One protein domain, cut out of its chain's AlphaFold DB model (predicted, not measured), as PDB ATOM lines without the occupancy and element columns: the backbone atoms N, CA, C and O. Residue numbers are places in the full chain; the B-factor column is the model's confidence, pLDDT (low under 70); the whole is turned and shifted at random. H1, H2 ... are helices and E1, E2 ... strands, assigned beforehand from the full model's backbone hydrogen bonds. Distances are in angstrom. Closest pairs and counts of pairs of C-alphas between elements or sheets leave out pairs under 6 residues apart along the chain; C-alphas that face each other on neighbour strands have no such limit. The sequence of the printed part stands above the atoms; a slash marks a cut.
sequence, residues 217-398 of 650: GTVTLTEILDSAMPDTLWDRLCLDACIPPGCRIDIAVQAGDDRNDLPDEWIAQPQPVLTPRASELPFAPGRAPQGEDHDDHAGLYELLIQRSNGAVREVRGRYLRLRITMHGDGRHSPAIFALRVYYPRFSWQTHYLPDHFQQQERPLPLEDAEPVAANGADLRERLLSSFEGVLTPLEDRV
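AT A GLANCE: This is residues 217 to 398 of the 650 residues of an uncharacterized protein of Azoarcus sp. CIB (UniProt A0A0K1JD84). With little regular structure, this is two small antiparallel sheets partly face to face, E1-E5-E3 and E4-E2-E6, amid long loops; the long helix H2 grazes the second, with short H1 beside it. The 182 printed residues hold six named strands, then two named helices. The class is mixed, with 71 residues in named elements; the whole is compact, with a radius of gyration of the C-alphas of 17.1 A and spans of 52 by 40 by 31 A.

IN THESE COORDINATES: E1, residues 217 to 220, begins at C-alpha 217 (149.042, 126.119, 125.293). E2 is 236 to 242, E3 248 to 256, 27.0 A long, E4 298 to 304, E5 319 to 327, 26.5 A, E6 335 to 341, H1 348 to 352. H2, 376 to 398, 32.7 A, ends at C-alpha 398 (130.049, 144.835, 154.639).

HOW THE PARTS SIT: Within hydrogen-bond range are N 219 of E1 and O 324 of E5, 2.8 A, and N 250 of E3 and O 325, 2.8 A. In the twisted second sheet, N 239 of E2 and O 301 of E4 are 2.8 A apart, N 238 and O 340 of E6 2.8 A. H2, kinked by 40 degrees near residue 388, grazes this sheet with residues 382 to 389. H2 touches H1 with residues 380 to 385 alone, closest C-alphas Glu 381 and Gln 349, 6.3 A. O i to N i+4 pairs are within range throughout H1 and in 15 of 19 in H2.

THE WHOLE: The printed part has no cut. Long links join E1 to E2, E3 to E4, E4 to E5 and H1 to H2. Residues 290 to 296 and 366 to 370 have pLDDT under 70.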
ATOM      1  N   GLY A 217     147.985 126.310 124.305       94.25
ATOM      2  CA  GLY A 217     149.042 126.119 125.293       94.25
ATOM      3  C   GLY A 217     148.493 125.441 126.541       94.25
ATOM      4  O   GLY A 217     147.422 125.801 127.018       94.25
ATOM      5  N   THR A 218     149.213 124.459 127.078       96.38
ATOM      6  CA  THR A 218     148.851 123.805 128.341       96.38
ATOM      7  C   THR A 218     149.958 124.023 129.358       96.38
ATOM      8  O   THR A 218     151.120 123.727 129.090       96.38
ATOM      9  N   VAL A 219     149.586 124.501 130.542       95.62
ATOM     10  CA  VAL A 219     150.477 124.654 131.688       95.62
ATOM     11  C   VAL A 219     149.915 123.881 132.871       95.62
ATOM     12  O   VAL A 219     148.722 123.922 133.161       95.62
ATOM     13  N   THR A 220     150.782 123.147 133.555       95.75
ATOM     14  CA  THR A 220     150.459 122.539 134.847       95.75
ATOM     15  C   THR A 220     151.182 123.336 135.912       95.75
ATOM     16  O   THR A 220     152.377 123.591 135.758       95.75
ATOM     17  N   LEU A 221     150.479 123.745 136.970       92.31
ATOM     18  CA  LEU A 221     151.123 124.470 138.059       92.31
ATOM     19  C   LEU A 221     152.222 123.600 138.678       92.31
ATOM     20  O   LEU A 221     152.006 122.429 139.010       92.31
ATOM     21  N   THR A 222     153.416 124.182 138.787       88.19
ATOM     22  CA  THR A 222     154.585 123.526 139.383       88.19
ATOM     23  C   THR A 222     154.380 123.313 140.878       88.19
ATOM     24  O   THR A 222     154.737 122.265 141.411       88.19
ATOM     25  N   GLU A 223     153.783 124.298 141.549       90.31
ATOM     26  CA  GLU A 223     153.425 124.200 142.958       90.31
ATOM     27  C   GLU A 223     152.050 123.552 143.114       90.31
ATOM     28  O   GLU A 223     151.073 123.941 142.470       90.31
ATOM     29  N   ILE A 224     151.993 122.542 143.980       94.00
ATOM     30  CA  ILE A 224     150.755 121.892 144.399       94.00
ATOM     31  C   ILE A 224     150.202 122.700 145.572       94.00
ATOM     32  O   ILE A 224     150.928 122.963 146.533       94.00
ATOM     33  N   LEU A 225     148.932 123.084 145.492       95.00
ATOM     34  CA  LEU A 225     148.250 123.805 146.560       95.00
ATOM     35  C   LEU A 225     148.023 122.849 147.737       95.00
ATOM     36  O   LEU A 225     147.569 121.728 147.529       95.00
ATOM     37  N   ASP A 226     148.348 123.278 148.955       95.56
ATOM     38  CA  ASP A 226     148.214 122.484 150.185       95.56
ATOM     39  C   ASP A 226     147.212 123.171 151.117       95.56
ATOM     40  O   ASP A 226     147.450 124.293 151.570       95.56
ATOM     41  N   SER A 227     146.100 122.502 151.422       94.25
ATOM     42  CA  SER A 227     145.108 123.009 152.372       94.25
ATOM     43  C   SER A 227     145.539 122.880 153.839       94.25
ATOM     44  O   SER A 227     144.865 123.398 154.729       94.25
ATOM     45  N   ALA A 228     146.640 122.169 154.102       94.81
ATOM     46  CA  ALA A 228     147.134 121.731 155.406       94.81
ATOM     47  C   ALA A 228     146.185 120.804 156.193       94.81
ATOM     48  O   ALA A 228     146.523 120.397 157.306       94.81
ATOM     49  N   MET A 229     145.034 120.428 155.628       94.50
ATOM     50  CA  MET A 229     144.022 119.592 156.276       94.50
ATOM     51  C   MET A 229     143.699 118.369 155.399       94.50
ATOM     52  O   MET A 229     143.434 118.535 154.208       94.50
ATOM     53  N   PRO A 230     143.708 117.138 155.942       94.00
ATOM     54  CA  PRO A 230     143.287 115.959 155.182       94.00
ATOM     55  C   PRO A 230     141.802 116.045 154.807       94.00
ATOM     56  O   PRO A 230     141.027 116.702 155.503       94.00
ATOM     57  N   ASP A 231     141.412 115.376 153.721       92.19
ATOM     58  CA  ASP A 231     140.019 115.255 153.260       92.19
ATOM     59  C   ASP A 231     139.305 116.615 153.071       92.19
ATOM     60  O   ASP A 231     138.101 116.773 153.299       92.19
ATOM     61  N   THR A 232     140.062 117.634 152.649       95.31
ATOM     62  CA  THR A 232     139.531 118.988 152.438       95.31
ATOM     63  C   THR A 232     138.620 119.033 151.221       95.31
ATOM     64  O   THR A 232     139.036 118.652 150.130       95.31
ATOM     65  N   LEU A 233     137.405 119.557 151.386       94.69
ATOM     66  CA  LEU A 233     136.519 119.884 150.272       94.69
ATOM     67  C   LEU A 233     136.933 121.221 149.647       94.69
ATOM     68  O   LEU A 233     136.859 122.264 150.302       94.69
ATOM     69  N   TRP A 234     137.350 121.177 148.385       95.94
ATOM     70  CA  TRP A 234     137.704 122.365 147.611       95.94
ATOM     71  C   TRP A 234     136.454 123.096 147.134       95.94
ATOM     72  O   TRP A 234     135.478 122.462 146.728       95.94
ATOM     73  N   ASP A 235     136.483 124.428 147.187       94.56
ATOM     74  CA  ASP A 235     135.306 125.238 146.898       94.56
ATOM     75  C   ASP A 235     135.279 125.768 145.461       94.56
ATOM     76  O   ASP A 235     134.843 125.076 144.538       94.56
ATOM     77  N   ARG A 236     135.737 127.003 145.277       93.69
ATOM     78  CA  ARG A 236     135.672 127.754 144.029       93.69
ATOM     79  C   ARG A 236     137.056 128.185 143.587       93.69
ATOM     80  O   ARG A 236     137.979 128.338 144.392       93.69
ATOM     81  N   LEU A 237     137.166 128.419 142.293       95.81
ATOM     82  CA  LEU A 237     138.330 128.989 141.647       95.81
ATOM     83  C   LEU A 237     137.930 130.343 141.057       95.81
ATOM     84  O   LEU A 237     137.035 130.421 140.216       95.81
ATOM     85  N   CYS A 238     138.619 131.390 141.492       95.44
ATOM     86  CA  CYS A 238     138.491 132.744 140.977       95.44
ATOM     87  C   CYS A 238     139.707 133.071 140.105       95.44
ATOM     88  O   CYS A 238     140.852 132.820 140.496       95.44
ATOM     89  N   LEU A 239     139.456 133.630 138.927       95.19
ATOM     90  CA  LEU A 239     140.452 133.946 137.913       95.19
ATOM     91  C   LEU A 239     140.278 135.398 137.509       95.19
ATOM     92  O   LEU A 239     139.214 135.794 137.055       95.19
ATOM     93  N   ASP A 240     141.335 136.177 137.634       94.69
ATOM     94  CA  ASP A 240     141.382 137.498 137.036       94.69
ATOM     95  C   ASP A 240     141.988 137.343 135.644       94.69
ATOM     96  O   ASP A 240     143.177 137.025 135.515       94.69
ATOM     97  N   ALA A 241     141.153 137.428 134.611       94.19
ATOM     98  CA  ALA A 241     141.508 137.001 133.265       94.19
ATOM     99  C   ALA A 241     140.900 137.901 132.185       94.19
ATOM    100  O   ALA A 241     139.901 138.584 132.392       94.19
ATOM    101  N   CYS A 242     141.516 137.866 131.008       93.00
ATOM    102  CA  CYS A 242     140.956 138.388 129.769       93.00
ATOM    103  C   CYS A 242     140.750 137.209 128.815       93.00
ATOM    104  O   CYS A 242     141.718 136.515 128.489       93.00
ATOM    105  N   ILE A 243     139.506 136.949 128.407       92.31
ATOM    106  CA  ILE A 243     139.144 135.841 127.507       92.31
ATOM    107  C   ILE A 243     138.420 136.407 126.278       92.31
ATOM    108  O   ILE A 243     137.190 136.436 126.269       92.31
ATOM    109  N   PRO A 244     139.156 136.853 125.242       89.62
ATOM    110  CA  PRO A 244     138.559 137.443 124.043       89.62
ATOM    111  C   PRO A 244     137.572 136.501 123.327       89.62
ATOM    112  O   PRO A 244     137.651 135.278 123.503       89.62
ATOM    113  N   PRO A 245     136.679 137.021 122.463       84.88
ATOM    114  CA  PRO A 245     135.805 136.193 121.635       84.88
ATOM    115  C   PRO A 245     136.600 135.152 120.838       84.88
ATOM    116  O   PRO A 245     137.673 135.442 120.315       84.88
ATOM    117  N   GLY A 246     136.089 133.920 120.762       85.06
ATOM    118  CA  GLY A 246     136.779 132.807 120.096       85.06
ATOM    119  C   GLY A 246     137.920 132.173 120.906       85.06
ATOM    120  O   GLY A 246     138.404 131.106 120.532       85.06
ATOM    121  N   CYS A 247     138.316 132.760 122.042       91.44
ATOM    122  CA  CYS A 247     139.259 132.158 122.983       91.44
ATOM    123  C   CYS A 247     138.526 131.392 124.096       91.44
ATOM    124  O   CYS A 247     137.380 131.690 124.431       91.44
ATOM    125  N   ARG A 248     139.202 130.419 124.721       94.06
ATOM    126  CA  ARG A 248     138.696 129.749 125.935       94.06
ATOM    127  C   ARG A 248     139.811 129.319 126.880       94.06
ATOM    128  O   ARG A 248     140.959 129.133 126.464       94.06
ATOM    129  N   ILE A 249     139.456 129.126 128.149       96.56
ATOM    130  CA  ILE A 249     140.348 128.601 129.184       96.56
ATOM    131  C   ILE A 249     139.712 127.347 129.780       96.56
ATOM    132  O   ILE A 249     138.720 127.420 130.499       96.56
ATOM    133  N   ASP A 250     140.332 126.202 129.517       97.12
ATOM    134  CA  ASP A 250     139.939 124.910 130.065       97.12
ATOM    135  C   ASP A 250     140.772 124.610 131.315       97.12
ATOM    136  O   ASP A 250     142.006 124.642 131.285       97.12
ATOM    137  N   ILE A 251     140.107 124.292 132.423       97.25
ATOM    138  CA  ILE A 251     140.764 123.970 133.693       97.25
ATOM    139  C   ILE A 251     140.505 122.514 134.043       97.25
ATOM    140  O   ILE A 251     139.396 122.006 133.909       97.25
ATOM    141  N   ALA A 252     141.543 121.836 134.512       97.12
ATOM    142  CA  ALA A 252     141.443 120.507 135.083       97.12
ATOM    143  C   ALA A 252     142.178 120.454 136.421       97.12
ATOM    144  O   ALA A 252     143.177 121.153 136.614       97.12
ATOM    145  N   VAL A 253     141.695 119.614 137.332       96.38
ATOM    146  CA  VAL A 253     142.262 119.467 138.676       96.38
ATOM    147  C   VAL A 253     142.589 118.019 139.011       96.38
ATOM    148  O   VAL A 253     141.919 117.102 138.544       96.38
ATOM    149  N   GLN A 254     143.591 117.829 139.860       95.00
ATOM    150  CA  GLN A 254     143.846 116.592 140.595       95.00
ATOM    151  C   GLN A 254     143.794 116.920 142.082       95.00
ATOM    152  O   GLN A 254     144.368 117.930 142.495       95.00
ATOM    153  N   ALA A 255     143.126 116.087 142.873       94.19
ATOM    154  CA  ALA A 255     143.066 116.248 144.318       94.19
ATOM    155  C   ALA A 255     143.335 114.919 145.025       94.19
ATOM    156  O   ALA A 255     142.921 113.868 144.537       94.19
ATOM    157  N   GLY A 256     144.021 114.974 146.163       93.56
ATOM    158  CA  GLY A 256     144.355 113.801 146.970       93.56
ATOM    159  C   GLY A 256     144.988 114.190 148.304       93.56
ATOM    160  O   GLY A 256     145.322 115.353 148.522       93.56
ATOM    161  N   ASP A 257     145.119 113.233 149.221       93.56
ATOM    162  CA  ASP A 257     145.686 113.480 150.557       93.56
ATOM    163  C   ASP A 257     147.203 113.275 150.635       93.56
ATOM    164  O   ASP A 257     147.850 113.868 151.502       93.56
ATOM    165  N   ASP A 258     147.782 112.491 149.723       92.25
ATOM    166  CA  ASP A 258     149.231 112.338 149.584       92.25
ATOM    167  C   ASP A 258     149.757 113.271 148.486       92.25
ATOM    168  O   ASP A 258     149.220 113.352 147.382       92.25
ATOM    169  N   ARG A 259     150.836 113.991 148.796       90.31
ATOM    170  CA  ARG A 259     151.500 114.904 147.863       90.31
ATOM    171  C   ARG A 259     152.208 114.159 146.735       90.31
ATOM    172  O   ARG A 259     152.325 114.700 145.638       90.31
ATOM    173  N   ASN A 260     152.757 112.984 147.039       88.94
ATOM    174  CA  ASN A 260     153.573 112.211 146.104       88.94
ATOM    175  C   ASN A 260     152.741 111.230 145.275       88.94
ATOM    176  O   ASN A 260     153.223 110.770 144.245       88.94
ATOM    177  N   ASP A 261     151.522 110.939 145.724       88.94
ATOM    178  CA  ASP A 261     150.615 109.958 145.130       88.94
ATOM    179  C   ASP A 261     149.249 110.609 144.869       88.94
ATOM    180  O   ASP A 261     148.236 110.317 145.506       88.94
ATOM    181  N   LEU A 262     149.251 111.598 143.971       88.75
ATOM    182  CA  LEU A 262     148.016 112.177 143.452       88.75
ATOM    183  C   LEU A 262     147.446 111.266 142.356       88.75
ATOM    184  O   LEU A 262     148.227 110.730 141.572       88.75
ATOM    185  N   PRO A 263     146.110 111.154 142.226       86.88
ATOM    186  CA  PRO A 263     145.496 110.369 141.161       86.88
ATOM    187  C   PRO A 263     145.975 110.824 139.779       86.88
ATOM    188  O   PRO A 263     145.995 112.024 139.502       86.88
ATOM    189  N   ASP A 264     146.298 109.881 138.890       84.81
ATOM    190  CA  ASP A 264     146.752 110.182 137.523       84.81
ATOM    191  C   ASP A 264     145.669 110.880 136.680       84.81
ATOM    192  O   ASP A 264     145.966 111.667 135.773       84.81
ATOM    193  N   GLU A 265     144.397 110.638 136.999       88.00
ATOM    194  CA  GLU A 265     143.263 111.194 136.274       88.00
ATOM    195  C   GLU A 265     143.029 112.678 136.586       88.00
ATOM    196  O   GLU A 265     142.956 113.112 137.735       88.00
ATOM    197  N   TRP A 266     142.853 113.470 135.528       92.38
ATOM    198  CA  TRP A 266     142.546 114.894 135.617       92.38
ATOM    199  C   TRP A 266     141.043 115.144 135.521       92.38
ATOM    200  O   TRP A 266     140.427 114.892 134.487       92.38
ATOM    201  N   ILE A 267     140.475 115.761 136.552       93.88
ATOM    202  CA  ILE A 267     139.056 116.108 136.623       93.88
ATOM    203  C   ILE A 267     138.825 117.421 135.871       93.88
ATOM    204  O   ILE A 267     139.169 118.500 136.365       93.88
ATOM    205  N   ALA A 268     138.229 117.344 134.680       94.88
ATOM    206  CA  ALA A 268     137.849 118.522 133.904       94.88
ATOM    207  C   ALA A 268     136.809 119.374 134.653       94.88
ATOM    208  O   ALA A 268     135.826 118.852 135.179       94.88
ATOM    209  N   GLN A 269     137.040 120.685 134.695       96.31
ATOM    210  CA  GLN A 269     136.173 121.666 135.337       96.31
ATOM    211  C   GLN A 269     135.255 122.343 134.308       96.31
ATOM    212  O   GLN A 269     135.597 122.397 133.123       96.31
ATOM    213  N   PRO A 270     134.080 122.849 134.728       94.81
ATOM    214  CA  PRO A 270     133.233 123.658 133.854       94.81
ATOM    215  C   PRO A 270     133.947 124.941 133.407       94.81
ATOM    216  O   PRO A 270     134.927 125.363 134.020       94.81
ATOM    217  N   GLN A 271     133.430 125.581 132.356       95.06
ATOM    218  CA  GLN A 271     133.974 126.855 131.886       95.06
ATOM    219  C   GLN A 271     133.837 127.947 132.962       95.06
ATOM    220  O   GLN A 271     132.766 128.052 133.571       95.06
ATOM    221  N   PRO A 272     134.878 128.773 133.178       95.06
ATOM    222  CA  PRO A 272     134.777 129.955 134.025       95.06
ATOM    223  C   PRO A 272     133.713 130.933 133.516       95.06
ATOM    224  O   PRO A 272     133.623 131.188 132.316       95.06
ATOM    225  N   VAL A 273     132.944 131.525 134.429       92.88
ATOM    226  CA  VAL A 273     131.886 132.493 134.108       92.88
ATOM    227  C   VAL A 273     132.284 133.880 134.595       92.88
ATOM    228  O   VAL A 273     132.713 134.036 135.736       92.88
ATOM    229  N   LEU A 274     132.131 134.891 133.736       92.12
ATOM    230  CA  LEU A 274     132.416 136.279 134.088       92.12
ATOM    231  C   LEU A 274     131.437 136.774 135.161       92.12
ATOM    232  O   LEU A 274     130.220 136.633 135.044       92.12
ATOM    233  N   THR A 275     131.985 137.392 136.198       89.50
ATOM    234  CA  THR A 275     131.258 137.948 137.337       89.50
ATOM    235  C   THR A 275     131.170 139.469 137.188       89.50
ATOM    236  O   THR A 275     132.141 140.095 136.769       89.50
ATOM    237  N   PRO A 276     130.070 140.128 137.604       87.38
ATOM    238  CA  PRO A 276     129.943 141.593 137.547       87.38
ATOM    239  C   PRO A 276     130.834 142.348 138.557       87.38
ATOM    240  O   PRO A 276     130.680 143.552 138.756       87.38
ATOM    241  N   ARG A 277     131.723 141.649 139.269       86.38
ATOM    242  CA  ARG A 277     132.614 142.220 140.282       86.38
ATOM    243  C   ARG A 277     133.993 142.446 139.678       86.38
ATOM    244  O   ARG A 277     134.465 141.630 138.900       86.38
ATOM    245  N   ALA A 278     134.652 143.522 140.097       86.81
ATOM    246  CA  ALA A 278     136.015 143.817 139.663       86.81
ATOM    247  C   ALA A 278     137.050 142.853 140.268       86.81
ATOM    248  O   ALA A 278     138.018 142.503 139.608       86.81
ATOM    249  N   SER A 279     136.849 142.430 141.519       90.44
ATOM    250  CA  SER A 279     137.762 141.561 142.260       90.44
ATOM    251  C   SER A 279     136.982 140.697 143.256       90.44
ATOM    252  O   SER A 279     135.888 141.048 143.705       90.44
ATOM    253  N   GLU A 280     137.564 139.546 143.563       90.31
ATOM    254  CA  GLU A 280     137.219 138.632 144.645       90.31
ATOM    255  C   GLU A 280     137.458 139.242 146.034       90.31
ATOM    256  O   GLU A 280     136.828 138.835 147.007       90.31
ATOM    257  N   LEU A 281     138.368 140.216 146.140       91.00
ATOM    258  CA  LEU A 281     138.654 140.931 147.376       91.00
ATOM    259  C   LEU A 281     137.738 142.154 147.520       91.00
ATOM    260  O   LEU A 281     137.571 142.929 146.570       91.00
ATOM    261  N   PRO A 282     137.186 142.397 148.721       91.19
ATOM    262  CA  PRO A 282     136.384 143.581 148.986       91.19
ATOM    263  C   PRO A 282     137.107 144.877 148.620       91.19
ATOM    264  O   PRO A 282     138.192 145.163 149.121       91.19
ATOM    265  N   PHE A 283     136.474 145.683 147.763       89.69
ATOM    266  CA  PHE A 283     136.944 147.012 147.345       89.69
ATOM    267  C   PHE A 283     138.297 147.051 146.618       89.69
ATOM    268  O   PHE A 283     138.756 148.140 146.270       89.69
ATOM    269  N   ALA A 284     138.920 145.904 146.353       88.44
ATOM    270  CA  ALA A 284     140.139 145.848 145.568       88.44
ATOM    271  C   ALA A 284     139.832 146.113 144.082       88.44
ATOM    272  O   ALA A 284     138.763 145.732 143.591       88.44
ATOM    273  N   PRO A 285     140.744 146.775 143.352       87.75
ATOM    274  CA  PRO A 285     140.642 146.856 141.903       87.75
ATOM    275  C   PRO A 285     140.881 145.475 141.276       87.75
ATOM    276  O   PRO A 285     141.630 144.662 141.825       87.75
ATOM    277  N   GLY A 286     140.283 145.241 140.108       86.81
ATOM    278  CA  GLY A 286     140.653 144.108 139.262       86.81
ATOM    279  C   GLY A 286     142.100 144.232 138.782       86.81
ATOM    280  O   GLY A 286     142.630 145.334 138.619       86.81
ATOM    281  N   ARG A 287     142.760 143.093 138.593       88.94
ATOM    282  CA  ARG A 287     144.124 142.975 138.063       88.94
ATOM    283  C   ARG A 287     144.133 142.828 136.548       88.94
ATOM    284  O   ARG A 287     145.136 143.192 135.937       88.94
ATOM    285  N   ALA A 288     143.062 142.314 135.939       85.62
ATOM    286  CA  ALA A 288     142.893 142.374 134.498       85.62
ATOM    287  C   ALA A 288     142.742 143.840 134.053       85.62
ATOM    288  O   ALA A 288     142.027 144.616 134.695       85.62
ATOM    289  N   PRO A 289     143.416 144.247 132.965       79.19
ATOM    290  CA  PRO A 289     143.325 145.602 132.453       79.19
ATOM    291  C   PRO A 289     141.909 145.863 131.935       79.19
ATOM    292  O   PRO A 289     141.460 145.222 130.990       79.19
ATOM    293  N   GLN A 290     141.230 146.830 132.545       67.31
ATOM    294  CA  GLN A 290     139.963 147.368 132.060       67.31
ATOM    295  C   GLN A 290     140.265 148.686 131.335       67.31
ATOM    296  O   GLN A 290     140.725 149.645 131.956       67.31
ATOM    297  N   GLY A 291     140.123 148.703 130.008       55.84
ATOM    298  CA  GLY A 291     140.427 149.867 129.165       55.84
ATOM    299  C   GLY A 291     139.181 150.681 128.807       55.84
ATOM    300  O   GLY A 291     138.086 150.133 128.773       55.84
ATOM    301  N   GLU A 292     139.346 151.971 128.481       47.12
ATOM    302  CA  GLU A 292     138.254 152.840 127.983       47.12
ATOM    303  C   GLU A 292     137.686 152.373 126.625       47.12
ATOM    304  O   GLU A 292     136.561 152.725 126.284       47.12
ATOM    305  N   ASP A 293     138.448 151.556 125.886       49.03
ATOM    306  CA  ASP A 293     138.140 151.092 124.528       49.03
ATOM    307  C   ASP A 293     137.879 149.571 124.415       49.03
ATOM    308  O   ASP A 293     137.730 149.097 123.292       49.03
ATOM    309  N   HIS A 294     137.905 148.761 125.487       50.31
ATOM    310  CA  HIS A 294     138.020 147.295 125.326       50.31
ATOM    311  C   HIS A 294     137.099 146.434 126.202       50.31
ATOM    312  O   HIS A 294     137.159 146.485 127.428       50.31
ATOM    313  N   ASP A 295     136.364 145.582 125.478       54.97
ATOM    314  CA  ASP A 295     135.940 144.210 125.756       54.97
ATOM    315  C   ASP A 295     135.257 143.906 127.099       54.97
ATOM    316  O   ASP A 295     135.901 143.799 128.143       54.97
ATOM    317  N   ASP A 296     133.970 143.532 127.016       63.94
ATOM    318  CA  ASP A 296     133.160 142.831 128.038       63.94
ATOM    319  C   ASP A 296     133.749 141.454 128.457       63.94
ATOM    320  O   ASP A 296     133.052 140.574 128.963       63.94
ATOM    321  N   HIS A 297     135.037 141.225 128.218       83.81
ATOM    322  CA  HIS A 297     135.734 139.950 128.309       83.81
ATOM    323  C   HIS A 297     136.961 139.989 129.237       83.81
ATOM    324  O   HIS A 297     137.649 138.978 129.387       83.81
ATOM    325  N   ALA A 298     137.254 141.137 129.859       90.00
ATOM    326  CA  ALA A 298     138.301 141.287 130.869       90.00
ATOM    327  C   ALA A 298     137.699 141.536 132.261       90.00
ATOM    328  O   ALA A 298     137.026 142.543 132.501       90.00
ATOM    329  N   GLY A 299     137.967 140.636 133.206       92.06
ATOM    330  CA  GLY A 299     137.489 140.776 134.577       92.06
ATOM    331  C   GLY A 299     137.622 139.508 135.410       92.06
ATOM    332  O   GLY A 299     138.426 138.619 135.126       92.06
ATOM    333  N   LEU A 300     136.805 139.438 136.460       93.69
ATOM    334  CA  LEU A 300     136.783 138.313 137.380       93.69
ATOM    335  C   LEU A 300     135.911 137.183 136.831       93.69
ATOM    336  O   LEU A 300     134.693 137.319 136.733       93.69
ATOM    337  N   TYR A 301     136.521 136.043 136.555       94.81
ATOM    338  CA  TYR A 301     135.840 134.800 136.235       94.81
ATOM    339  C   TYR A 301     135.790 133.880 137.454       94.81
ATOM    340  O   TYR A 301     136.749 133.781 138.221       94.81
ATOM    341  N   GLU A 302     134.684 133.168 137.618       94.88
ATOM    342  CA  GLU A 302     134.466 132.227 138.713       94.88
ATOM    343  C   GLU A 302     133.997 130.874 138.172       94.88
ATOM    344  O   GLU A 302     133.237 130.797 137.204       94.88
ATOM    345  N   LEU A 303     134.447 129.792 138.806       95.38
ATOM    346  CA  LEU A 303     133.858 128.467 138.649       95.38
ATOM    347  C   LEU A 303     133.845 127.712 139.975       95.38
ATOM    348  O   LEU A 303     134.721 127.889 140.825       95.38
ATOM    349  N   LEU A 304     132.873 126.814 140.114       95.38
ATOM    350  CA  LEU A 304     132.777 125.890 141.237       95.38
ATOM    351  C   LEU A 304     133.557 124.610 140.926       95.38
ATOM    352  O   LEU A 304     133.269 123.952 139.918       95.38
ATOM    353  N   ILE A 305     134.496 124.238 141.802       96.12
ATOM    354  CA  ILE A 305     135.282 123.014 141.650       96.12
ATOM    355  C   ILE A 305     134.373 121.809 141.905       96.12
ATOM    356  O   ILE A 305     133.727 121.701 142.954       96.12
ATOM    357  N   GLN A 306     134.296 120.920 140.917       93.94
ATOM    358  CA  GLN A 306     133.399 119.768 140.924       93.94
ATOM    359  C   GLN A 306     133.852 118.672 139.953       93.94
ATOM    360  O   GLN A 306     134.601 118.917 139.007       93.94
ATOM    361  N   ARG A 307     133.359 117.452 140.162       92.00
ATOM    362  CA  ARG A 307     133.492 116.348 139.206       92.00
ATOM    363  C   ARG A 307     132.422 116.448 138.121       92.00
ATOM    364  O   ARG A 307     131.301 116.892 138.372       92.00
ATOM    365  N   SER A 308     132.754 116.001 136.915       86.50
ATOM    366  CA  SER A 308     131.809 115.932 135.793       86.50
ATOM    367  C   SER A 308     130.806 114.782 135.940       86.50
ATOM    368  O   SER A 308     129.685 114.881 135.435       86.50
ATOM    369  N   ASN A 309     131.190 113.723 136.659       85.94
ATOM    370  CA  ASN A 309     130.429 112.490 136.786       85.94
ATOM    371  C   ASN A 309     130.393 111.946 138.230       85.94
ATOM    372  O   ASN A 309     131.174 112.373 139.081       85.94
ATOM    373  N   GLY A 310     129.475 111.009 138.482       87.38
ATOM    374  CA  GLY A 310     129.193 110.402 139.778       87.38
ATOM    375  C   GLY A 310     127.979 111.021 140.478       87.38
ATOM    376  O   GLY A 310     127.607 112.173 140.229       87.38
ATOM    377  N   ALA A 311     127.374 110.240 141.380       89.50
ATOM    378  CA  ALA A 311     126.271 110.688 142.233       89.50
ATOM    379  C   ALA A 311     126.705 111.800 143.211       89.50
ATOM    380  O   ALA A 311     125.919 112.693 143.519       89.50
ATOM    381  N   VAL A 312     127.970 111.776 143.642       92.94
ATOM    382  CA  VAL A 312     128.609 112.809 144.470       92.94
ATOM    383  C   VAL A 312     129.727 113.456 143.658       92.94
ATOM    384  O   VAL A 312     130.670 112.774 143.254       92.94
ATOM    385  N   ARG A 313     129.642 114.768 143.420       92.25
ATOM    386  CA  ARG A 313     130.548 115.516 142.532       92.25
ATOM    387  C   ARG A 313     131.568 116.362 143.283       92.25
ATOM    388  O   ARG A 313     132.178 117.269 142.720       92.25
ATOM    389  N   GLU A 314     131.780 116.054 144.551       93.38
ATOM    390  CA  GLU A 314     132.755 116.715 145.404       93.38
ATOM    391  C   GLU A 314     134.197 116.388 144.987       93.38
ATOM    392  O   GLU A 314     134.543 115.246 144.664       93.38
ATOM    393  N   VAL A 315     135.071 117.393 145.030       94.25
ATOM    394  CA  VAL A 315     136.517 117.223 144.848       94.25
ATOM    395  C   VAL A 315     137.180 117.416 146.205       94.25
ATOM    396  O   VAL A 315     137.124 118.504 146.780       94.25
ATOM    397  N   ARG A 316     137.772 116.340 146.730       93.44
ATOM    398  CA  ARG A 316     138.329 116.288 148.082       93.44
ATOM    399  C   ARG A 316     139.785 115.854 148.089       93.44
ATOM    400  O   ARG A 316     140.192 115.061 147.245       93.44
ATOM    401  N   GLY A 317     140.524 116.363 149.065       94.12
ATOM    402  CA  GLY A 317     141.904 115.989 149.359       94.12
ATOM    403  C   GLY A 317     142.692 117.173 149.904       94.12
ATOM    404  O   GLY A 317     142.359 118.323 149.623       94.12
ATOM    405  N   ARG A 318     143.738 116.908 150.681       95.38
ATOM    406  CA  ARG A 318     144.651 117.939 151.197       95.38
ATOM    407  C   ARG A 318     145.340 118.754 150.102       95.38
ATOM    408  O   ARG A 318     145.551 119.955 150.251       95.38
ATOM    409  N   TYR A 319     145.736 118.093 149.027       96.44
ATOM    410  CA  TYR A 319     146.518 118.674 147.951       96.44
ATOM    411  C   TYR A 319     145.652 118.876 146.710       96.44
ATOM    412  O   TYR A 319     144.873 117.993 146.359       96.44
ATOM    413  N   LEU A 320     145.816 120.014 146.029       96.31
ATOM    414  CA  LEU A 320     145.163 120.321 144.756       96.31
ATOM    415  C   LEU A 320     146.194 120.768 143.722       96.31
ATOM    416  O   LEU A 320     146.943 121.726 143.925       96.31
ATOM    417  N   ARG A 321     146.202 120.096 142.575       95.94
ATOM    418  CA  ARG A 321     147.022 120.455 141.421       95.94
ATOM    419  C   ARG A 321     146.128 120.928 140.285       95.94
ATOM    420  O   ARG A 321     145.103 120.315 140.007       95.94
ATOM    421  N   LEU A 322     146.531 122.005 139.617       96.19
ATOM    422  CA  LEU A 322     145.783 122.621 138.521       96.19
ATOM    423  C   LEU A 322     146.536 122.468 137.201       96.19
ATOM    424  O   LEU A 322     147.749 122.689 137.127       96.19
ATOM    425  N   ARG A 323     145.787 122.162 136.147       97.12
ATOM    426  CA  ARG A 323     146.228 122.217 134.758       97.12
ATOM    427  C   ARG A 323     145.315 123.160 134.002       97.12
ATOM    428  O   ARG A 323     144.100 122.993 134.005       97.12
ATOM    429  N   ILE A 324     145.922 124.134 133.349       97.31
ATOM    430  CA  ILE A 324     145.244 125.188 132.610       97.31
ATOM    431  C   ILE A 324     145.605 124.998 131.142       97.31
ATOM    432  O   ILE A 324     146.783 124.951 130.786       97.31
ATOM    433  N   THR A 325     144.597 124.858 130.293       97.50
ATOM    434  CA  THR A 325     144.758 124.836 128.841       97.50
ATOM    435  C   THR A 325     144.099 126.068 128.256       97.50
ATOM    436  O   THR A 325     142.914 126.312 128.443       97.50
ATOM    437  N   MET A 326     144.893 126.861 127.561       96.50
ATOM    438  CA  MET A 326     144.494 128.108 126.940       96.50
ATOM    439  C   MET A 326     144.368 127.873 125.441       96.50
ATOM    440  O   MET A 326     145.277 127.312 124.825       96.50
ATOM    441  N   HIS A 327     143.241 128.287 124.877       95.12
ATOM    442  CA  HIS A 327     142.937 128.182 123.458       95.12
ATOM    443  C   HIS A 327     142.755 129.582 122.877       95.12
ATOM    444  O   HIS A 327     141.975 130.367 123.418       95.12
ATOM    445  N   GLY A 328     143.471 129.872 121.793       90.25
ATOM    446  CA  GLY A 328     143.370 131.117 121.035       90.25
ATOM    447  C   GLY A 328     143.040 130.855 119.568       90.25
ATOM    448  O   GLY A 328     143.232 129.746 119.068       90.25
ATOM    449  N   ASP A 329     142.584 131.889 118.870       83.50
ATOM    450  CA  ASP A 329     142.249 131.869 117.435       83.50
ATOM    451  C   ASP A 329     143.461 132.225 116.538       83.50
ATOM    452  O   ASP A 329     143.334 132.442 115.334       83.50
ATOM    453  N   GLY A 330     144.655 132.341 117.137       81.12
ATOM    454  CA  GLY A 330     145.896 132.755 116.480       81.12
ATOM    455  C   GLY A 330     146.082 134.272 116.367       81.12
ATOM    456  O   GLY A 330     147.217 134.720 116.192       81.12
ATOM    457  N   ARG A 331     145.023 135.075 116.529       78.75
ATOM    458  CA  ARG A 331     145.058 136.553 116.538       78.75
ATOM    459  C   ARG A 331     144.932 137.130 117.941       78.75
ATOM    460  O   ARG A 331     145.573 138.127 118.259       78.75
ATOM    461  N   HIS A 332     144.148 136.468 118.771       84.50
ATOM    462  CA  HIS A 332     143.906 136.741 120.168       84.50
ATOM    463  C   HIS A 332     144.373 135.539 120.989       84.50
ATOM    464  O   HIS A 332     144.352 134.385 120.553       84.50
ATOM    465  N   SER A 333     144.811 135.827 122.206       89.62
ATOM    466  CA  SER A 333     145.129 134.818 123.204       89.62
ATOM    467  C   SER A 333     144.417 135.206 124.489       89.62
ATOM    468  O   SER A 333     144.454 136.386 124.852       89.62
ATOM    469  N   PRO A 334     143.824 134.245 125.217       93.06
ATOM    470  CA  PRO A 334     143.395 134.526 126.571       93.06
ATOM    471  C   PRO A 334     144.623 134.860 127.434       93.06
ATOM    472  O   PRO A 334     145.755 134.486 127.105       93.06
ATOM    473  N   ALA A 335     144.408 135.563 128.541       92.94
ATOM    474  CA  ALA A 335     145.444 135.942 129.497       92.94
ATOM    475  C   ALA A 335     144.924 135.800 130.931       92.94
ATOM    476  O   ALA A 335     143.781 136.148 131.211       92.94
ATOM    477  N   ILE A 336     145.768 135.306 131.839       94.19
ATOM    478  CA  ILE A 336     145.460 135.172 133.271       94.19
ATOM    479  C   ILE A 336     146.427 136.062 134.053       94.19
ATOM    480  O   ILE A 336     147.641 135.937 133.904       94.19
ATOM    481  N   PHE A 337     145.888 136.933 134.902       93.94
ATOM    482  CA  PHE A 337     146.634 137.887 135.729       93.94
ATOM    483  C   PHE A 337     146.724 137.438 137.185       93.94
ATOM    484  O   PHE A 337     147.730 137.670 137.859       93.94
ATOM    485  N   ALA A 338     145.675 136.786 137.684       93.69
ATOM    486  CA  ALA A 338     145.670 136.173 139.001       93.69
ATOM    487  C   ALA A 338     144.736 134.970 139.056       93.69
ATOM    488  O   ALA A 338     143.777 134.859 138.299       93.69
ATOM    489  N   LEU A 339     145.036 134.073 139.988       93.94
ATOM    490  CA  LEU A 339     144.273 132.866 140.245       93.94
ATOM    491  C   LEU A 339     144.221 132.649 141.757       93.94
ATOM    492  O   LEU A 339     145.254 132.719 142.426       93.94
ATOM    493  N   ARG A 340     143.032 132.371 142.292       94.12
ATOM    494  CA  ARG A 340     142.832 131.997 143.695       94.12
ATOM    495  C   ARG A 340     141.859 130.832 143.803       94.12
ATOM    496  O   ARG A 340     140.807 130.846 143.178       94.12
ATOM    497  N   VAL A 341     142.200 129.860 144.642       95.31
ATOM    498  CA  VAL A 341     141.311 128.761 145.032       95.31
ATOM    499  C   VAL A 341     140.888 128.952 146.484       95.31
ATOM    500  O   VAL A 341     141.735 129.250 147.326       95.31
ATOM    501  N   TYR A 342     139.605 128.757 146.777       94.06
ATOM    502  CA  TYR A 342     139.058 128.831 148.130       94.06
ATOM    503  C   TYR A 342     138.909 127.443 148.758       94.06
ATOM    504  O   TYR A 342     138.533 126.469 148.096       94.06
ATOM    505  N   TYR A 343     139.221 127.368 150.051       94.69
ATOM    506  CA  TYR A 343     139.108 126.172 150.876       94.69
ATOM    507  C   TYR A 343     139.097 126.538 152.374       94.69
ATOM    508  O   TYR A 343     139.652 127.575 152.749       94.69
ATOM    509  N   PRO A 344     138.545 125.671 153.240       93.56
ATOM    510  CA  PRO A 344     137.590 124.610 152.899       93.56
ATOM    511  C   PRO A 344     136.243 125.207 152.447       93.56
ATOM    512  O   PRO A 344     135.911 126.332 152.819       93.56
ATOM    513  N   ARG A 345     135.450 124.465 151.662       91.69
ATOM    514  CA  ARG A 345     134.095 124.906 151.277       91.69
ATOM    515  C   ARG A 345     133.211 125.118 152.507       91.69
ATOM    516  O   ARG A 345     133.061 124.217 153.332       91.69
ATOM    517  N   PHE A 346     132.573 126.285 152.579       90.50
ATOM    518  CA  PHE A 346     131.572 126.599 153.592       90.50
ATOM    519  C   PHE A 346     130.178 126.143 153.130       90.50
ATOM    520  O   PHE A 346     129.435 126.886 152.494       90.50
ATOM    521  N   SER A 347     129.812 124.897 153.442       90.62
ATOM    522  CA  SER A 347     128.531 124.319 153.010       90.62
ATOM    523  C   SER A 347     127.343 124.874 153.798       90.62
ATOM    524  O   SER A 347     127.125 124.534 154.965       90.62
ATOM    525  N   TRP A 348     126.493 125.668 153.146       92.06
ATOM    526  CA  TRP A 348     125.238 126.132 153.750       92.06
ATOM    527  C   TRP A 348     124.304 124.983 154.126       92.06
ATOM    528  O   TRP A 348     123.570 125.084 155.109       92.06
ATOM    529  N   GLN A 349     124.342 123.878 153.380       93.56
ATOM    530  CA  GLN A 349     123.569 122.686 153.699       93.56
ATOM    531  C   GLN A 349     123.979 122.100 155.053       93.56
ATOM    532  O   GLN A 349     123.108 121.799 155.863       93.56
ATOM    533  N   THR A 350     125.278 121.975 155.324       92.19
ATOM    534  CA  THR A 350     125.774 121.454 156.607       92.19
ATOM    535  C   THR A 350     125.557 122.434 157.758       92.19
ATOM    536  O   THR A 350     125.279 122.013 158.877       92.19
ATOM    537  N   HIS A 351     125.659 123.740 157.505       92.88
ATOM    538  CA  HIS A 351     125.547 124.747 158.563       92.88
ATOM    539  C   HIS A 351     124.106 125.117 158.936       92.88
ATOM    540  O   HIS A 351     123.857 125.475 160.088       92.88
ATOM    541  N   TYR A 352     123.163 125.046 157.992       93.62
ATOM    542  CA  TYR A 352     121.817 125.599 158.181       93.62
ATOM    543  C   TYR A 352     120.675 124.607 157.963       93.62
ATOM    544  O   TYR A 352     119.556 124.885 158.400       93.62
ATOM    545  N   LEU A 353     120.910 123.464 157.305       94.75
ATOM    546  CA  LEU A 353     119.870 122.460 157.076       94.75
ATOM    547  C   LEU A 353     120.034 121.247 158.008       94.75
ATOM    548  O   LEU A 353     121.155 120.877 158.358       94.75
ATOM    549  N   PRO A 354     118.922 120.590 158.397       95.31
ATOM    550  CA  PRO A 354     118.980 119.351 159.171       95.31
ATOM    551  C   PRO A 354     119.783 118.233 158.486       95.31
ATOM    552  O   PRO A 354     119.769 118.112 157.261       95.31
ATOM    553  N   ASP A 355     120.367 117.341 159.291       93.06
ATOM    554  CA  ASP A 355     121.297 116.287 158.851       93.06
ATOM    555  C   ASP A 355     120.781 115.388 157.717       93.06
ATOM    556  O   ASP A 355     121.552 114.972 156.860       93.06
ATOM    557  N   HIS A 356     119.472 115.124 157.638       91.81
ATOM    558  CA  HIS A 356     118.896 114.298 156.566       91.81
ATOM    559  C   HIS A 356     119.000 114.927 155.165       91.81
ATOM    560  O   HIS A 356     118.842 114.227 154.166       91.81
ATOM    561  N   PHE A 357     119.249 116.237 155.078       92.00
ATOM    562  CA  PHE A 357     119.571 116.920 153.829       92.00
ATOM    563  C   PHE A 357     121.078 116.973 153.564       92.00
ATOM    564  O   PHE A 357     121.480 117.427 152.502       92.00
ATOM    565  N   GLN A 358     121.942 116.558 154.477       93.00
ATOM    566  CA  GLN A 358     123.381 116.622 154.237       93.00
ATOM    567  C   GLN A 358     123.847 115.465 153.350       93.00
ATOM    568  O   GLN A 358     123.177 114.436 153.243       93.00
ATOM    569  N   GLN A 359     125.005 115.637 152.711       92.94
ATOM    570  CA  GLN A 359     125.635 114.580 151.929       92.94
ATOM    571  C   GLN A 359     126.027 113.411 152.848       92.94
ATOM    572  O   GLN A 359     126.800 113.594 153.783       92.94
ATOM    573  N   GLN A 360     125.488 112.220 152.570       91.25
ATOM    574  CA  GLN A 360     125.748 110.994 153.342       91.25
ATOM    575  C   GLN A 360     126.720 110.044 152.630       91.25
ATOM    576  O   GLN A 360     127.253 109.118 153.239       91.25
ATOM    577  N   GLU A 361     126.942 110.258 151.334       90.94
ATOM    578  CA  GLU A 361     127.771 109.409 150.484       90.94
ATOM    579  C   GLU A 361     129.123 110.072 150.207       90.94
ATOM    580  O   GLU A 361     129.255 111.297 150.196       90.94
ATOM    581  N   ARG A 362     130.149 109.256 149.958       89.62
ATOM    582  CA  ARG A 362     131.465 109.730 149.517       89.62
ATOM    583  C   ARG A 362     131.604 109.567 148.006       89.62
ATOM    584  O   ARG A 362     131.027 108.635 147.446       89.62
ATOM    585  N   PRO A 363     132.368 110.446 147.337       86.94
ATOM    586  CA  PRO A 363     132.608 110.295 145.913       86.94
ATOM    587  C   PRO A 363     133.412 109.017 145.648       86.94
ATOM    588  O   PRO A 363     134.462 108.800 146.253       86.94
ATOM    589  N   LEU A 364     132.913 108.179 144.740       82.56
ATOM    590  CA  LEU A 364     133.597 106.965 144.290       82.56
ATOM    591  C   LEU A 364     134.866 107.315 143.489       82.56
ATOM    592  O   LEU A 364     134.959 108.434 142.967       82.56
ATOM    593  N   PRO A 365     135.851 106.408 143.376       75.75
ATOM    594  CA  PRO A 365     136.942 106.559 142.416       75.75
ATOM    595  C   PRO A 365     136.394 106.819 141.005       75.75
ATOM    596  O   PRO A 365     135.356 106.280 140.629       75.75
ATOM    597  N   LEU A 366     137.056 107.689 140.237       69.31
ATOM    598  CA  LEU A 366     136.579 108.089 138.905       69.31
ATOM    599  C   LEU A 366     136.555 106.918 137.909       69.31
ATOM    600  O   LEU A 366     135.652 106.866 137.078       69.31
ATOM    601  N   GLU A 367     137.463 105.950 138.063       65.56
ATOM    602  CA  GLU A 367     137.506 104.709 137.274       65.56
ATOM    603  C   GLU A 367     136.208 103.886 137.383       65.56
ATOM    604  O   GLU A 367     135.815 103.222 136.425       65.56
ATOM    605  N   ASP A 368     135.506 103.989 138.518       60.16
ATOM    606  CA  ASP A 368     134.268 103.259 138.817       60.16
ATOM    607  C   ASP A 368     132.995 104.085 138.532       60.16
ATOM    608  O   ASP A 368     131.872 103.629 138.779       60.16
ATOM    609  N   ALA A 369     133.127 105.326 138.051       60.56
ATOM    610  CA  ALA A 369     131.999 106.236 137.877       60.56
ATOM    611  C   ALA A 369     131.316 106.046 136.510       60.56
ATOM    612  O   ALA A 369     131.670 106.690 135.521       60.56
ATOM    613  N   GLU A 370     130.263 105.225 136.454       64.75
ATOM    614  CA  GLU A 370     129.308 105.255 135.336       64.75
ATOM    615  C   GLU A 370     128.635 106.641 135.216       64.75
ATOM    616  O   GLU A 370     128.566 107.376 136.207       64.75
ATOM    617  N   PRO A 371     128.160 107.059 134.024       78.12
ATOM    618  CA  PRO A 371     127.414 108.306 133.840       78.12
ATOM    619  C   PRO A 371     126.090 108.284 134.617       78.12
ATOM    620  O   PRO A 371     125.045 107.903 134.094       78.12
ATOM    621  N   VAL A 372     126.138 108.702 135.883       84.56
ATOM    622  CA  VAL A 372     125.008 108.685 136.821       84.56
ATOM    623  C   VAL A 372     124.601 110.115 137.179       84.56
ATOM    624  O   VAL A 372     125.421 111.035 137.268       84.56
ATOM    625  N   ALA A 373     123.297 110.322 137.373       86.56
ATOM    626  CA  ALA A 373     122.766 111.598 137.835       86.56
ATOM    627  C   ALA A 373     123.279 111.933 139.246       86.56
ATOM    628  O   ALA A 373     123.403 111.057 140.100       86.56
ATOM    629  N   ALA A 374     123.540 113.218 139.497       90.75
ATOM    630  CA  ALA A 374     123.898 113.690 140.831       90.75
ATOM    631  C   ALA A 374     122.783 113.359 141.837       90.75
ATOM    632  O   ALA A 374     121.594 113.470 141.517       90.75
ATOM    633  N   ASN A 375     123.162 112.979 143.057       93.38
ATOM    634  CA  ASN A 375     122.205 112.728 144.121       93.38
ATOM    635  C   ASN A 375     121.567 114.046 144.602       93.38
ATOM    636  O   ASN A 375     122.030 115.155 144.317       93.38
ATOM    637  N   GLY A 376     120.459 113.933 145.336       93.50
ATOM    638  CA  GLY A 376     119.691 115.104 145.760       93.50
ATOM    639  C   GLY A 376     120.445 116.044 146.709       93.50
ATOM    640  O   GLY A 376     120.068 117.210 146.809       93.50
ATOM    641  N   ALA A 377     121.474 115.562 147.415       94.44
ATOM    642  CA  ALA A 377     122.309 116.384 148.291       94.44
ATOM    643  C   ALA A 377     123.370 117.166 147.509       94.44
ATOM    644  O   ALA A 377     123.526 118.359 147.748       94.44
ATOM    645  N   ASP A 378     124.023 116.537 146.531       93.88
ATOM    646  CA  ASP A 378     125.011 117.180 145.659       93.88
ATOM    647  C   ASP A 378     124.388 118.289 144.802       93.88
ATOM    648  O   ASP A 378     124.898 119.410 144.742       93.88
ATOM    649  N   LEU A 379     123.229 118.010 144.192       94.25
ATOM    650  CA  LEU A 379     122.506 119.003 143.397       94.25
ATOM    651  C   LEU A 379     122.130 120.231 144.236       94.25
ATOM    652  O   LEU A 379     122.290 121.364 143.783       94.25
ATOM    653  N   ARG A 380     121.615 120.006 145.451       94.94
ATOM    654  CA  ARG A 380     121.215 121.087 146.357       94.94
ATOM    655  C   ARG A 380     122.419 121.884 146.827       94.94
ATOM    656  O   ARG A 380     122.335 123.104 146.820       94.94
ATOM    657  N   GLU A 381     123.518 121.226 147.181       92.75
ATOM    658  CA  GLU A 381     124.751 121.905 147.576       92.75
ATOM    659  C   GLU A 381     125.232 122.852 146.471       92.75
ATOM    660  O   GLU A 381     125.401 124.040 146.713       92.75
ATOM    661  N   ARG A 382     125.334 122.376 145.225       92.31
ATOM    662  CA  ARG A 382     125.766 123.196 144.076       92.31
ATOM    663  C   ARG A 382     124.792 124.335 143.749       92.31
ATOM    664  O   ARG A 382     125.213 125.417 143.332       92.31
ATOM    665  N   LEU A 383     123.491 124.109 143.952       93.44
ATOM    666  CA  LEU A 383     122.479 125.159 143.844       93.44
ATOM    667  C   LEU A 383     122.676 126.226 144.934       93.44
ATOM    668  O   LEU A 383     122.655 127.415 144.628       93.44
ATOM    669  N   LEU A 384     122.906 125.816 146.185       94.25
ATOM    670  CA  LEU A 384     123.180 126.724 147.300       94.25
ATOM    671  C   LEU A 384     124.493 127.492 147.103       94.25
ATOM    672  O   LEU A 384     124.500 128.702 147.314       94.25
ATOM    673  N   SER A 385     125.546 126.849 146.591       91.19
ATOM    674  CA  SER A 385     126.810 127.510 146.238       91.19
ATOM    675  C   SER A 385     126.625 128.615 145.191       91.19
ATOM    676  O   SER A 385     127.315 129.627 145.239       91.19
ATOM    677  N   SER A 386     125.659 128.490 144.273       89.50
ATOM    678  CA  SER A 386     125.334 129.585 143.340       89.50
ATOM    679  C   SER A 386     124.807 130.833 144.065       89.50
ATOM    680  O   SER A 386     125.131 131.956 143.681       89.50
ATOM    681  N   PHE A 387     124.012 130.656 145.128       91.69
ATOM    682  CA  PHE A 387     123.516 131.769 145.947       91.69
ATOM    683  C   PHE A 387     124.602 132.330 146.868       91.69
ATOM    684  O   PHE A 387     124.726 133.549 146.997       91.69
ATOM    685  N   GLU A 388     125.415 131.457 147.458       90.56
ATOM    686  CA  GLU A 388     126.606 131.821 148.230       90.56
ATOM    687  C   GLU A 388     127.580 132.660 147.387       90.56
ATOM    688  O   GLU A 388     128.079 133.683 147.855       90.56
ATOM    689  N   GLY A 389     127.769 132.305 146.111       87.25
ATOM    690  CA  GLY A 389     128.538 133.073 145.126       87.25
ATOM    691  C   GLY A 389     128.186 134.561 145.092       87.25
ATOM    692  O   GLY A 389     129.052 135.437 144.990       87.25
ATOM    693  N   VAL A 390     126.903 134.869 145.271       88.75
ATOM    694  CA  VAL A 390     126.402 136.241 145.318       88.75
ATOM    695  C   VAL A 390     126.441 136.808 146.736       88.75
ATOM    696  O   VAL A 390     126.918 137.928 146.912       88.75
ATOM    697  N   LEU A 391     125.951 136.082 147.738       91.25
ATOM    698  CA  LEU A 391     125.741 136.629 149.081       91.25
ATOM    699  C   LEU A 391     127.040 136.782 149.880       91.25
ATOM    700  O   LEU A 391     127.259 137.854 150.441       91.25
ATOM    701  N   THR A 392     127.943 135.800 149.857       89.00
ATOM    702  CA  THR A 392     129.175 135.850 150.660       89.00
ATOM    703  C   THR A 392     130.039 137.060 150.317       89.00
ATOM    704  O   THR A 392     130.359 137.819 151.226       89.00
ATOM    705  N   PRO A 393     130.309 137.402 149.043       91.00
ATOM    706  CA  PRO A 393     131.148 138.570 148.800       91.00
ATOM    707  C   PRO A 393     130.396 139.906 148.968       91.00
ATOM    708  O   PRO A 393     131.013 140.971 148.921       91.00
ATOM    709  N   LEU A 394     129.066 139.904 149.161       91.88
ATOM    710  CA  LEU A 394     128.357 141.081 149.687       91.88
ATOM    711  C   LEU A 394     128.602 141.225 151.188       91.88
ATOM    712  O   LEU A 394     128.901 142.330 151.641       91.88
ATOM    713  N   GLU A 395     128.510 140.128 151.936       92.94
ATOM    714  CA  GLU A 395     128.824 140.087 153.364       92.94
ATOM    715  C   GLU A 395     130.280 140.484 153.615       92.94
ATOM    716  O   GLU A 395     130.519 141.364 154.436       92.94
ATOM    717  N   ASP A 396     131.232 139.975 152.827       92.19
ATOM    718  CA  ASP A 396     132.650 140.339 152.928       92.19
ATOM    719  C   ASP A 396     132.875 141.841 152.707       92.19
ATOM    720  O   ASP A 396     133.700 142.465 153.372       92.19
ATOM    721  N   ARG A 397     132.114 142.470 151.802       92.62
ATOM    722  CA  ARG A 397     132.177 143.927 151.590       92.62
ATOM    723  C   ARG A 397     131.611 144.722 152.755       92.62
ATOM    724  O   ARG A 397     132.092 145.821 153.018       92.62
ATOM    725  N   VAL A 398     130.580 144.212 153.421       94.44
ATOM    726  CA  VAL A 398     130.049 144.835 154.639       94.44
ATOM    727  C   VAL A 398     131.048 144.661 155.783       94.44
ATOM    728  O   VAL A 398     131.350 145.629 156.482       94.44
TER     729      VAL A 398